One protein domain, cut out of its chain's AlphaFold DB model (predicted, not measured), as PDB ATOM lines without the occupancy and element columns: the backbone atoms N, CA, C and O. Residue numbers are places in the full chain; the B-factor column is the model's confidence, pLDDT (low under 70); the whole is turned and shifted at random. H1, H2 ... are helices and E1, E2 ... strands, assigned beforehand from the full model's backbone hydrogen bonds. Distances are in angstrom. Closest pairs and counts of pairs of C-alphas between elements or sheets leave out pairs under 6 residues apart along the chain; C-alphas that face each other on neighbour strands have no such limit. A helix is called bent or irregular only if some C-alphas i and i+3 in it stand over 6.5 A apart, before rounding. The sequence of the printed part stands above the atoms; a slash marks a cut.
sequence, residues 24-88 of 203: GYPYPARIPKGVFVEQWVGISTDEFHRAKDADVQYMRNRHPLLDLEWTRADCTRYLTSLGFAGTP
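This is residues 24 to 88 of the 203 residues of an uncharacterized protein of Streptomyces sp. CNQ-509 (UniProt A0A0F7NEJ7). Look for a long, loose piece: two short strands, E1 and E2, make a narrow ribbon, with the short helices H1 and H2 beyond the strands' last residues. The helix H3 lies at one far end of the length, and residues 24 to 30 stick out at the other. The 65 printed residues hold two strands and three helices, in the order E1 H1 E2 H2 H3; the two-stranded sheet is parallel and the class is mixed, with under half of the residues in named elements. The whole is only just loose, close to extended, with a radius of gyration of the C-alphas of 16.0 A; it spans 45 by 23 by 16 A.

From Gly 24, pass residues 24 to 36, which hold no named element, to E1, residues 37 to 40. Its parallel neighbour is E2, residues 59 to 62, at 30 degrees; N 39 and O 60 are within hydrogen-bond range at 2.8 A. H1, residues 45 to 50, completes a strand-helix-strand unit, two parallel strands with a helix between them in the chain; its crossover is right-handed. H1 only just touches H2, residues 64 to 67, with 3 pairs of C-alphas within 8 A, the closest Thr 45 and Leu 66 at 5.6 A. H3, residues 72 to 81, is close to H1 but not clearly touching, the closest C-alphas being Asp 46 and Arg 72 at 6.9 A. H3 is apart from E1, E2 and H2. Every O i to N i+4 pair is within hydrogen-bond range in H3; H1 has 0 of 2, but 2 of 3 O i to N i+3 pairs, and H2 is too short for an i+4 pair.

Find C-alpha 37 at (137.724, 154.014, 128.471); from there E1 runs 9.6 A. H1 spans 9.6 A and is irregular, C-alphas 46 and 49 being 8.2 A apart. E2 spans 9.8 A and H2 5.0 A. H3 runs 14.4 A to C-alpha 81 at (113.723, 149.676, 108.951).

The C-alphas farthest apart, of Pro 28 and Ser 81, are 45.9 A apart. The printed part has no cut, no link between named elements is long, and no printed residue is under 70 in pLDDT.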
ATOM      1  N   GLY A  24     142.396 146.770 134.014       97.50
ATOM      2  CA  GLY A  24     143.441 146.099 134.798       97.50
ATOM      3  C   GLY A  24     143.744 146.744 136.158       97.50
ATOM      4  O   GLY A  24     144.713 146.372 136.811       97.50
ATOM      5  N   TYR A  25     142.905 147.675 136.627       97.31
ATOM      6  CA  TYR A  25     143.088 148.397 137.895       97.31
ATOM      7  C   TYR A  25     141.861 148.238 138.812       97.31
ATOM      8  O   TYR A  25     141.138 149.214 139.065       97.31
ATOM      9  N   PRO A  26     141.571 147.027 139.334       95.75
ATOM     10  CA  PRO A  26     140.473 146.832 140.281       95.75
ATOM     11  C   PRO A  26     140.641 147.725 141.521       95.75
ATOM     12  O   PRO A  26     141.733 148.179 141.851       95.75
ATOM     13  N   TYR A  27     139.542 148.073 142.192       92.38
ATOM     14  CA  TYR A  27     139.622 148.858 143.433       92.38
ATOM     15  C   TYR A  27     140.413 148.084 144.508       92.38
ATOM     16  O   TYR A  27     140.161 146.886 144.636       92.38
ATOM     17  N   PRO A  28     141.327 148.721 145.275       94.50
ATOM     18  CA  PRO A  28     141.590 150.168 145.381       94.50
ATOM     19  C   PRO A  28     142.728 150.722 144.497       94.50
ATOM     20  O   PRO A  28     143.108 151.878 144.672       94.50
ATOM     21  N   ALA A  29     143.271 149.954 143.545       96.44
ATOM     22  CA  ALA A  29     144.438 150.364 142.754       96.44
ATOM     23  C   ALA A  29     144.228 151.708 142.028       96.44
ATOM     24  O   ALA A  29     143.196 151.947 141.395       96.44
ATOM     25  N   ARG A  30     145.203 152.617 142.083       95.31
ATOM     26  CA  ARG A  30     145.091 153.895 141.370       95.31
ATOM     27  C   ARG A  30     145.200 153.662 139.862       95.31
ATOM     28  O   ARG A  30     146.093 152.953 139.414       95.31
ATOM     29  N   ILE A  31     144.319 154.296 139.088       96.75
ATOM     30  CA  ILE A  31     144.418 154.292 137.623       96.75
ATOM     31  C   ILE A  31     145.448 155.351 137.203       96.75
ATOM     32  O   ILE A  31     145.342 156.493 137.673       96.75
ATOM     33  N   PRO A  32     146.440 155.006 136.361       96.75
ATOM     34  CA  PRO A  32     147.412 155.970 135.859       96.75
ATOM     35  C   PRO A  32     146.750 157.111 135.082       96.75
ATOM     36  O   PRO A  32     145.717 156.943 134.432       96.75
ATOM     37  N   LYS A  33     147.364 158.296 135.126       95.62
ATOM     38  CA  LYS A  33     146.887 159.449 134.354       95.62
ATOM     39  C   LYS A  33     146.953 159.122 132.859       95.62
ATOM     40  O   LYS A  33     147.957 158.601 132.392       95.62
ATOM     41  N   GLY A  34     145.895 159.452 132.124       95.19
ATOM     42  CA  GLY A  34     145.804 159.194 130.684       95.19
ATOM     43  C   GLY A  34     145.237 157.821 130.315       95.19
ATOM     44  O   GLY A  34     144.902 157.622 129.155       95.19
ATOM     45  N   VAL A  35     145.046 156.914 131.280       97.31
ATOM     46  CA  VAL A  35     144.342 155.643 131.061       97.31
ATOM     47  C   VAL A  35     142.844 155.853 131.278       97.31
ATOM     48  O   VAL A  35     142.413 156.230 132.370       97.31
ATOM     49  N   PHE A  36     142.043 155.615 130.242       97.06
ATOM     50  CA  PHE A  36     140.589 155.744 130.295       97.06
ATOM     51  C   PHE A  36     139.909 154.807 129.295       97.06
ATOM     52  O   PHE A  36     140.536 154.321 128.357       97.06
ATOM     53  N   VAL A  37     138.610 154.588 129.491       97.38
ATOM     54  CA  VAL A  37     137.724 154.014 128.471       97.38
ATOM     55  C   VAL A  37     136.851 155.102 127.862       97.38
ATOM     56  O   VAL A  37     136.459 156.047 128.555       97.38
ATOM     57  N   GLU A  38     136.494 154.941 126.593       97.25
ATOM     58  CA  GLU A  38     135.361 155.658 126.015       97.25
ATOM     59  C   GLU A  38     134.087 154.832 126.202       97.25
ATOM     60  O   GLU A  38     134.035 153.652 125.859       97.25
ATOM     61  N   GLN A  39     133.054 155.450 126.766       96.25
ATOM     62  CA  GLN A  39     131.750 154.842 126.977       96.25
ATOM     63  C   GLN A  39     130.725 155.524 126.079       96.25
ATOM     64  O   GLN A  39     130.400 156.696 126.260       96.25
ATOM     65  N   TRP A  40     130.187 154.772 125.128       97.25
ATOM     66  CA  TRP A  40     129.195 155.279 124.190       97.25
ATOM     67  C   TRP A  40     127.797 155.087 124.774       97.25
ATOM     68  O   TRP A  40     127.412 153.979 125.149       97.25
ATOM     69  N   VAL A  41     127.043 156.177 124.891       95.56
ATOM     70  CA  VAL A  41     125.693 156.184 125.463       95.56
ATOM     71  C   VAL A  41     124.756 156.874 124.485       95.56
ATOM     72  O   VAL A  41     124.899 158.071 124.230       95.56
ATOM     73  N   GLY A  42     123.783 156.124 123.963       95.38
ATOM     74  CA  GLY A  42     122.762 156.636 123.051       95.38
ATOM     75  C   GLY A  42     121.785 157.569 123.763       95.38
ATOM     76  O   GLY A  42     120.771 157.119 124.287       95.38
ATOM     77  N   ILE A  43     122.113 158.860 123.800       96.81
ATOM     78  CA  ILE A  43     121.223 159.942 124.225       96.81
ATOM     79  C   ILE A  43     120.819 160.709 122.972       96.81
ATOM     80  O   ILE A  43     121.693 161.236 122.290       96.81
ATOM     81  N   SER A  44     119.525 160.734 122.672       96.94
ATOM     82  CA  SER A  44     118.977 161.464 121.531       96.94
ATOM     83  C   SER A  44     118.932 162.974 121.788       96.94
ATOM     84  O   SER A  44     119.054 163.436 122.928       96.94
ATOM     85  N   THR A  45     118.743 163.756 120.728       97.81
ATOM     86  CA  THR A  45     118.722 165.227 120.770       97.81
ATOM     87  C   THR A  45     117.597 165.787 121.644       97.81
ATOM     88  O   THR A  45     117.815 166.724 122.412       97.81
ATOM     89  N   ASP A  46     116.423 165.155 121.647       97.38
ATOM     90  CA  ASP A  46     115.287 165.483 122.523       97.38
ATOM     91  C   ASP A  46     115.538 165.145 124.009       97.38
ATOM     92  O   ASP A  46     114.819 165.594 124.903       97.38
ATOM     93  N   GLU A  47     116.615 164.415 124.298       95.62
ATOM     94  CA  GLU A  47     117.055 164.041 125.638       95.62
ATOM     95  C   GLU A  47     118.402 164.678 126.031       95.62
ATOM     96  O   GLU A  47     118.991 164.269 127.036       95.62
ATOM     97  N   PHE A  48     118.886 165.702 125.306       96.19
ATOM     98  CA  PHE A  48     120.239 166.268 125.473       96.19
ATOM     99  C   PHE A  48     120.590 166.639 126.924       96.19
ATOM    100  O   PHE A  48     121.729 166.494 127.358       96.19
ATOM    101  N   HIS A  49     119.609 167.074 127.721       95.94
ATOM    102  CA  HIS A  49     119.802 167.428 129.128       95.94
ATOM    103  C   HIS A  49     120.326 166.253 129.984       95.94
ATOM    104  O   HIS A  49     120.852 166.478 131.081       95.94
ATOM    105  N   ARG A  50     120.204 165.011 129.490       93.50
ATOM    106  CA  ARG A  50     120.723 163.767 130.078       93.50
ATOM    107  C   ARG A  50     122.155 163.433 129.646       93.50
ATOM    108  O   ARG A  50     122.770 162.589 130.297       93.50
ATOM    109  N   ALA A  51     122.685 164.066 128.600       95.75
ATOM    110  CA  ALA A  51     124.081 163.932 128.200       95.75
ATOM    111  C   ALA A  51     124.959 164.625 129.248       95.75
ATOM    112  O   ALA A  51     124.855 165.832 129.482       95.75
ATOM    113  N   LYS A  52     125.754 163.829 129.962       94.31
ATOM    114  CA  LYS A  52     126.615 164.277 131.058       94.31
ATOM    115  C   LYS A  52     127.970 163.621 130.914       94.31
ATOM    116  O   LYS A  52     128.051 162.427 130.613       94.31
ATOM    117  N   ASP A  53     129.006 164.382 131.227       94.50
ATOM    118  CA  ASP A  53     130.346 163.840 131.379       94.50
ATOM    119  C   ASP A  53     130.398 162.810 132.508       94.50
ATOM    120  O   ASP A  53     129.569 162.793 133.428       94.50
ATOM    121  N   ALA A  54     131.386 161.921 132.430       93.62
ATOM    122  CA  ALA A  54     131.648 160.992 133.511       93.62
ATOM    123  C   ALA A  54     132.158 161.750 134.745       93.62
ATOM    124  O   ALA A  54     132.968 162.669 134.653       93.62
ATOM    125  N   ASP A  55     131.743 161.308 135.928       92.75
ATOM    126  CA  ASP A  55     132.177 161.863 137.214       92.75
ATOM    127  C   ASP A  55     133.560 161.343 137.664       92.75
ATOM    128  O   ASP A  55     133.995 161.589 138.789       92.75
ATOM    129  N   VAL A  56     134.261 160.598 136.801       94.44
ATOM    130  CA  VAL A  56     135.579 160.007 137.056       94.44
ATOM    131  C   VAL A  56     136.491 160.150 135.839       94.44
ATOM    132  O   VAL A  56     136.064 159.998 134.704       94.44
ATOM    133  N   GLN A  57     137.785 160.370 136.080       95.06
ATOM    134  CA  GLN A  57     138.773 160.679 135.030       95.06
ATOM    135  C   GLN A  57     139.106 159.508 134.087       95.06
ATOM    136  O   GLN A  57     139.630 159.722 132.999       95.06
ATOM    137  N   TYR A  58     138.836 158.269 134.506       96.31
ATOM    138  CA  TYR A  58     139.137 157.056 133.735       96.31
ATOM    139  C   TYR A  58     137.979 156.606 132.829       96.31
ATOM    140  O   TYR A  58     138.018 155.513 132.265       96.31
ATOM    141  N   MET A  59     136.935 157.425 132.699       97.31
ATOM    142  CA  MET A  59     135.803 157.202 131.804       97.31
ATOM    143  C   MET A  59     135.548 158.486 131.021       97.31
ATOM    144  O   MET A  59     135.611 159.576 131.582       97.31
ATOM    145  N   ARG A  60     135.247 158.364 129.729       96.88
ATOM    146  CA  ARG A  60     134.824 159.479 128.876       96.88
ATOM    147  C   ARG A  60     133.538 159.097 128.170       96.88
ATOM    148  O   ARG A  60     133.523 158.122 127.426       96.88
ATOM    149  N   ASN A  61     132.467 159.840 128.415       97.00
ATOM    150  CA  ASN A  61     131.189 159.564 127.773       97.00
ATOM    151  C   ASN A  61     131.181 160.148 126.354       97.00
ATOM    152  O   ASN A  61     131.618 161.277 126.142       97.00
ATOM    153  N   ARG A  62     130.684 159.372 125.389       97.69
ATOM    154  CA  ARG A  62     130.411 159.802 124.011       97.69
ATOM    155  C   ARG A  62     128.937 159.587 123.703       97.69
ATOM    156  O   ARG A  62     128.343 158.605 124.152       97.69
ATOM    157  N   HIS A  63     128.356 160.504 122.940       97.75
ATOM    158  CA  HIS A  63     126.923 160.547 122.666       97.75
ATOM    159  C   HIS A  63     126.672 160.538 121.154       97.75
ATOM    160  O   HIS A  63     126.315 161.568 120.592       97.75
ATOM    161  N   PRO A  64     126.845 159.381 120.490       97.62
ATOM    162  CA  PRO A  64     126.850 159.299 119.027       97.62
ATOM    163  C   PRO A  64     125.535 159.753 118.384       97.62
ATOM    164  O   PRO A  64     125.534 160.274 117.280       97.62
ATOM    165  N   LEU A  65     124.404 159.595 119.077       97.75
ATOM    166  CA  LEU A  65     123.109 160.048 118.561       97.75
ATOM    167  C   LEU A  65     122.976 161.577 118.543       97.75
ATOM    168  O   LEU A  65     122.171 162.091 117.777       97.75
ATOM    169  N   LEU A  66     123.763 162.300 119.348       97.75
ATOM    170  CA  LEU A  66     123.859 163.756 119.244       97.75
ATOM    171  C   LEU A  66     124.711 164.156 118.040       97.75
ATOM    172  O   LEU A  66     124.332 165.078 117.331       97.75
ATOM    173  N   ASP A  67     125.801 163.427 117.778       96.38
ATOM    174  CA  ASP A  67     126.652 163.643 116.598       96.38
ATOM    175  C   ASP A  67     125.876 163.395 115.287       96.38
ATOM    176  O   ASP A  67     126.142 164.033 114.274       96.38
ATOM    177  N   LEU A  68     124.901 162.477 115.315       97.69
ATOM    178  CA  LEU A  68     123.986 162.185 114.206       97.69
ATOM    179  C   LEU A  68     122.741 163.086 114.167       97.69
ATOM    180  O   LEU A  68     121.940 162.961 113.245       97.69
ATOM    181  N   GLU A  69     122.541 163.933 115.178       97.69
ATOM    182  CA  GLU A  69     121.342 164.760 115.363       97.69
ATOM    183  C   GLU A  69     120.018 163.968 115.459       97.69
ATOM    184  O   GLU A  69     118.936 164.479 115.169       97.69
ATOM    185  N   TRP A  70     120.070 162.716 115.922       98.12
ATOM    186  CA  TRP A  70     118.897 161.844 116.000       98.12
ATOM    187  C   TRP A  70     118.026 162.133 117.222       98.12
ATOM    188  O   TRP A  70     118.474 162.092 118.370       98.12
ATOM    189  N   THR A  71     116.736 162.314 116.970       97.69
ATOM    190  CA  THR A  71     115.660 162.266 117.961       97.69
ATOM    191  C   THR A  71     115.288 160.821 118.301       97.69
ATOM    192  O   THR A  71     115.643 159.860 117.605       97.69
ATOM    193  N   ARG A  72     114.479 160.640 119.349       93.56
ATOM    194  CA  ARG A  72     113.864 159.343 119.653       93.56
ATOM    195  C   ARG A  72     113.049 158.780 118.481       93.56
ATOM    196  O   ARG A  72     113.077 157.572 118.254       93.56
ATOM    197  N   ALA A  73     112.337 159.633 117.741       94.81
ATOM    198  CA  ALA A  73     111.547 159.206 116.590       94.81
ATOM    199  C   ALA A  73     112.441 158.648 115.472       94.81
ATOM    200  O   ALA A  73     112.091 157.642 114.856       94.81
ATOM    201  N   ASP A  74     113.607 159.252 115.245       96.94
ATOM    202  CA  ASP A  74     114.573 158.783 114.242       96.94
ATOM    203  C   ASP A  74     115.126 157.410 114.622       96.94
ATOM    204  O   ASP A  74     115.160 156.504 113.791       96.94
ATOM    205  N   CYS A  75     115.434 157.211 115.908       94.44
ATOM    206  CA  CYS A  75     115.853 155.911 116.434       94.44
ATOM    207  C   CYS A  75     114.783 154.832 116.207       94.44
ATOM    208  O   CYS A  75     115.104 153.719 115.791       94.44
ATOM    209  N   THR A  76     113.506 155.144 116.453       93.25
ATOM    210  CA  THR A  76     112.402 154.204 116.209       93.25
ATOM    211  C   THR A  76     112.241 153.886 114.724       93.25
ATOM    212  O   THR A  76     112.063 152.716 114.384       93.25
ATOM    213  N   ARG A  77     112.349 154.880 113.829       95.12
ATOM    214  CA  ARG A  77     112.306 154.634 112.377       95.12
ATOM    215  C   ARG A  77     113.463 153.747 111.925       95.12
ATOM    216  O   ARG A  77     113.227 152.796 111.190       95.12
ATOM    217  N   TYR A  78     114.672 153.998 112.423       95.50
ATOM    218  CA  TYR A  78     115.847 153.183 112.116       95.50
ATOM    219  C   TYR A  78     115.710 151.737 112.614       95.50
ATOM    220  O   TYR A  78     115.981 150.794 111.880       95.50
ATOM    221  N   LEU A  79     115.228 151.529 113.844       94.88
ATOM    222  CA  LEU A  79     114.958 150.175 114.340       94.88
ATOM    223  C   LEU A  79     113.872 149.482 113.511       94.88
ATOM    224  O   LEU A  79     114.002 148.303 113.200       94.88
ATOM    225  N   THR A  80     112.834 150.213 113.105       95.31
ATOM    226  CA  THR A  80     111.756 149.683 112.260       95.31
ATOM    227  C   THR A  80     112.275 149.250 110.892       95.31
ATOM    228  O   THR A  80     111.949 148.151 110.454       95.31
ATOM    229  N   SER A  81     113.140 150.044 110.250       96.62
ATOM    230  CA  SER A  81     113.723 149.676 108.951       96.62
ATOM    231  C   SER A  81     114.630 148.444 109.023       96.62
ATOM    232  O   SER A  81     114.909 147.835 107.997       96.62
ATOM    233  N   LEU A  82     115.076 148.066 110.223       96.94
ATOM    234  CA  LEU A  82     115.836 146.843 110.491       96.94
ATOM    235  C   LEU A  82     114.964 145.670 110.979       96.94
ATOM    236  O   LEU A  82     115.502 144.624 111.331       96.94
ATOM    237  N   GLY A  83     113.638 145.828 111.042       95.81
ATOM    238  CA  GLY A  83     112.728 144.799 111.560       95.81
ATOM    239  C   GLY A  83     112.655 144.718 113.092       95.81
ATOM    240  O   GLY A  83     112.073 143.785 113.635       95.81
ATOM    241  N   PHE A  84     113.192 145.706 113.814       95.00
ATOM    242  CA  PHE A  84     113.207 145.780 115.282       95.00
ATOM    243  C   PHE A  84     112.134 146.716 115.867       95.00
ATOM    244  O   PHE A  84     112.305 147.266 116.961       95.00
ATOM    245  N   ALA A  85     111.010 146.899 115.166       87.75
ATOM    246  CA  ALA A  85     109.917 147.790 115.576       87.75
ATOM    247  C   ALA A  85     109.363 147.477 116.984       87.75
ATOM    248  O   ALA A  85     108.969 148.383 117.714       87.75
ATOM    249  N   GLY A  86     109.400 146.206 117.396       82.88
ATOM    250  CA  GLY A  86     108.925 145.744 118.703       82.88
ATOM    251  C   GLY A  86     109.894 145.941 119.874       82.88
ATOM    252  O   GLY A  86     109.627 145.413 120.950       82.88
ATOM    253  N   THR A  87     111.022 146.646 119.706       87.00
ATOM    254  CA  THR A  87     112.036 146.779 120.772       87.00
ATOM    255  C   THR A  87     111.451 147.460 122.022       87.00
ATOM    256  O   THR A  87     111.127 148.654 121.974       87.00
ATOM    257  N   PRO A  88     111.341 146.758 123.168       84.19
ATOM    258  CA  PRO A  88     110.763 147.333 124.374       84.19
ATOM    259  C   PRO A  88     111.722 148.327 125.042       84.19
ATOM    260  O   PRO A  88     112.935 148.337 124.818       84.19
TER     261      PRO A  88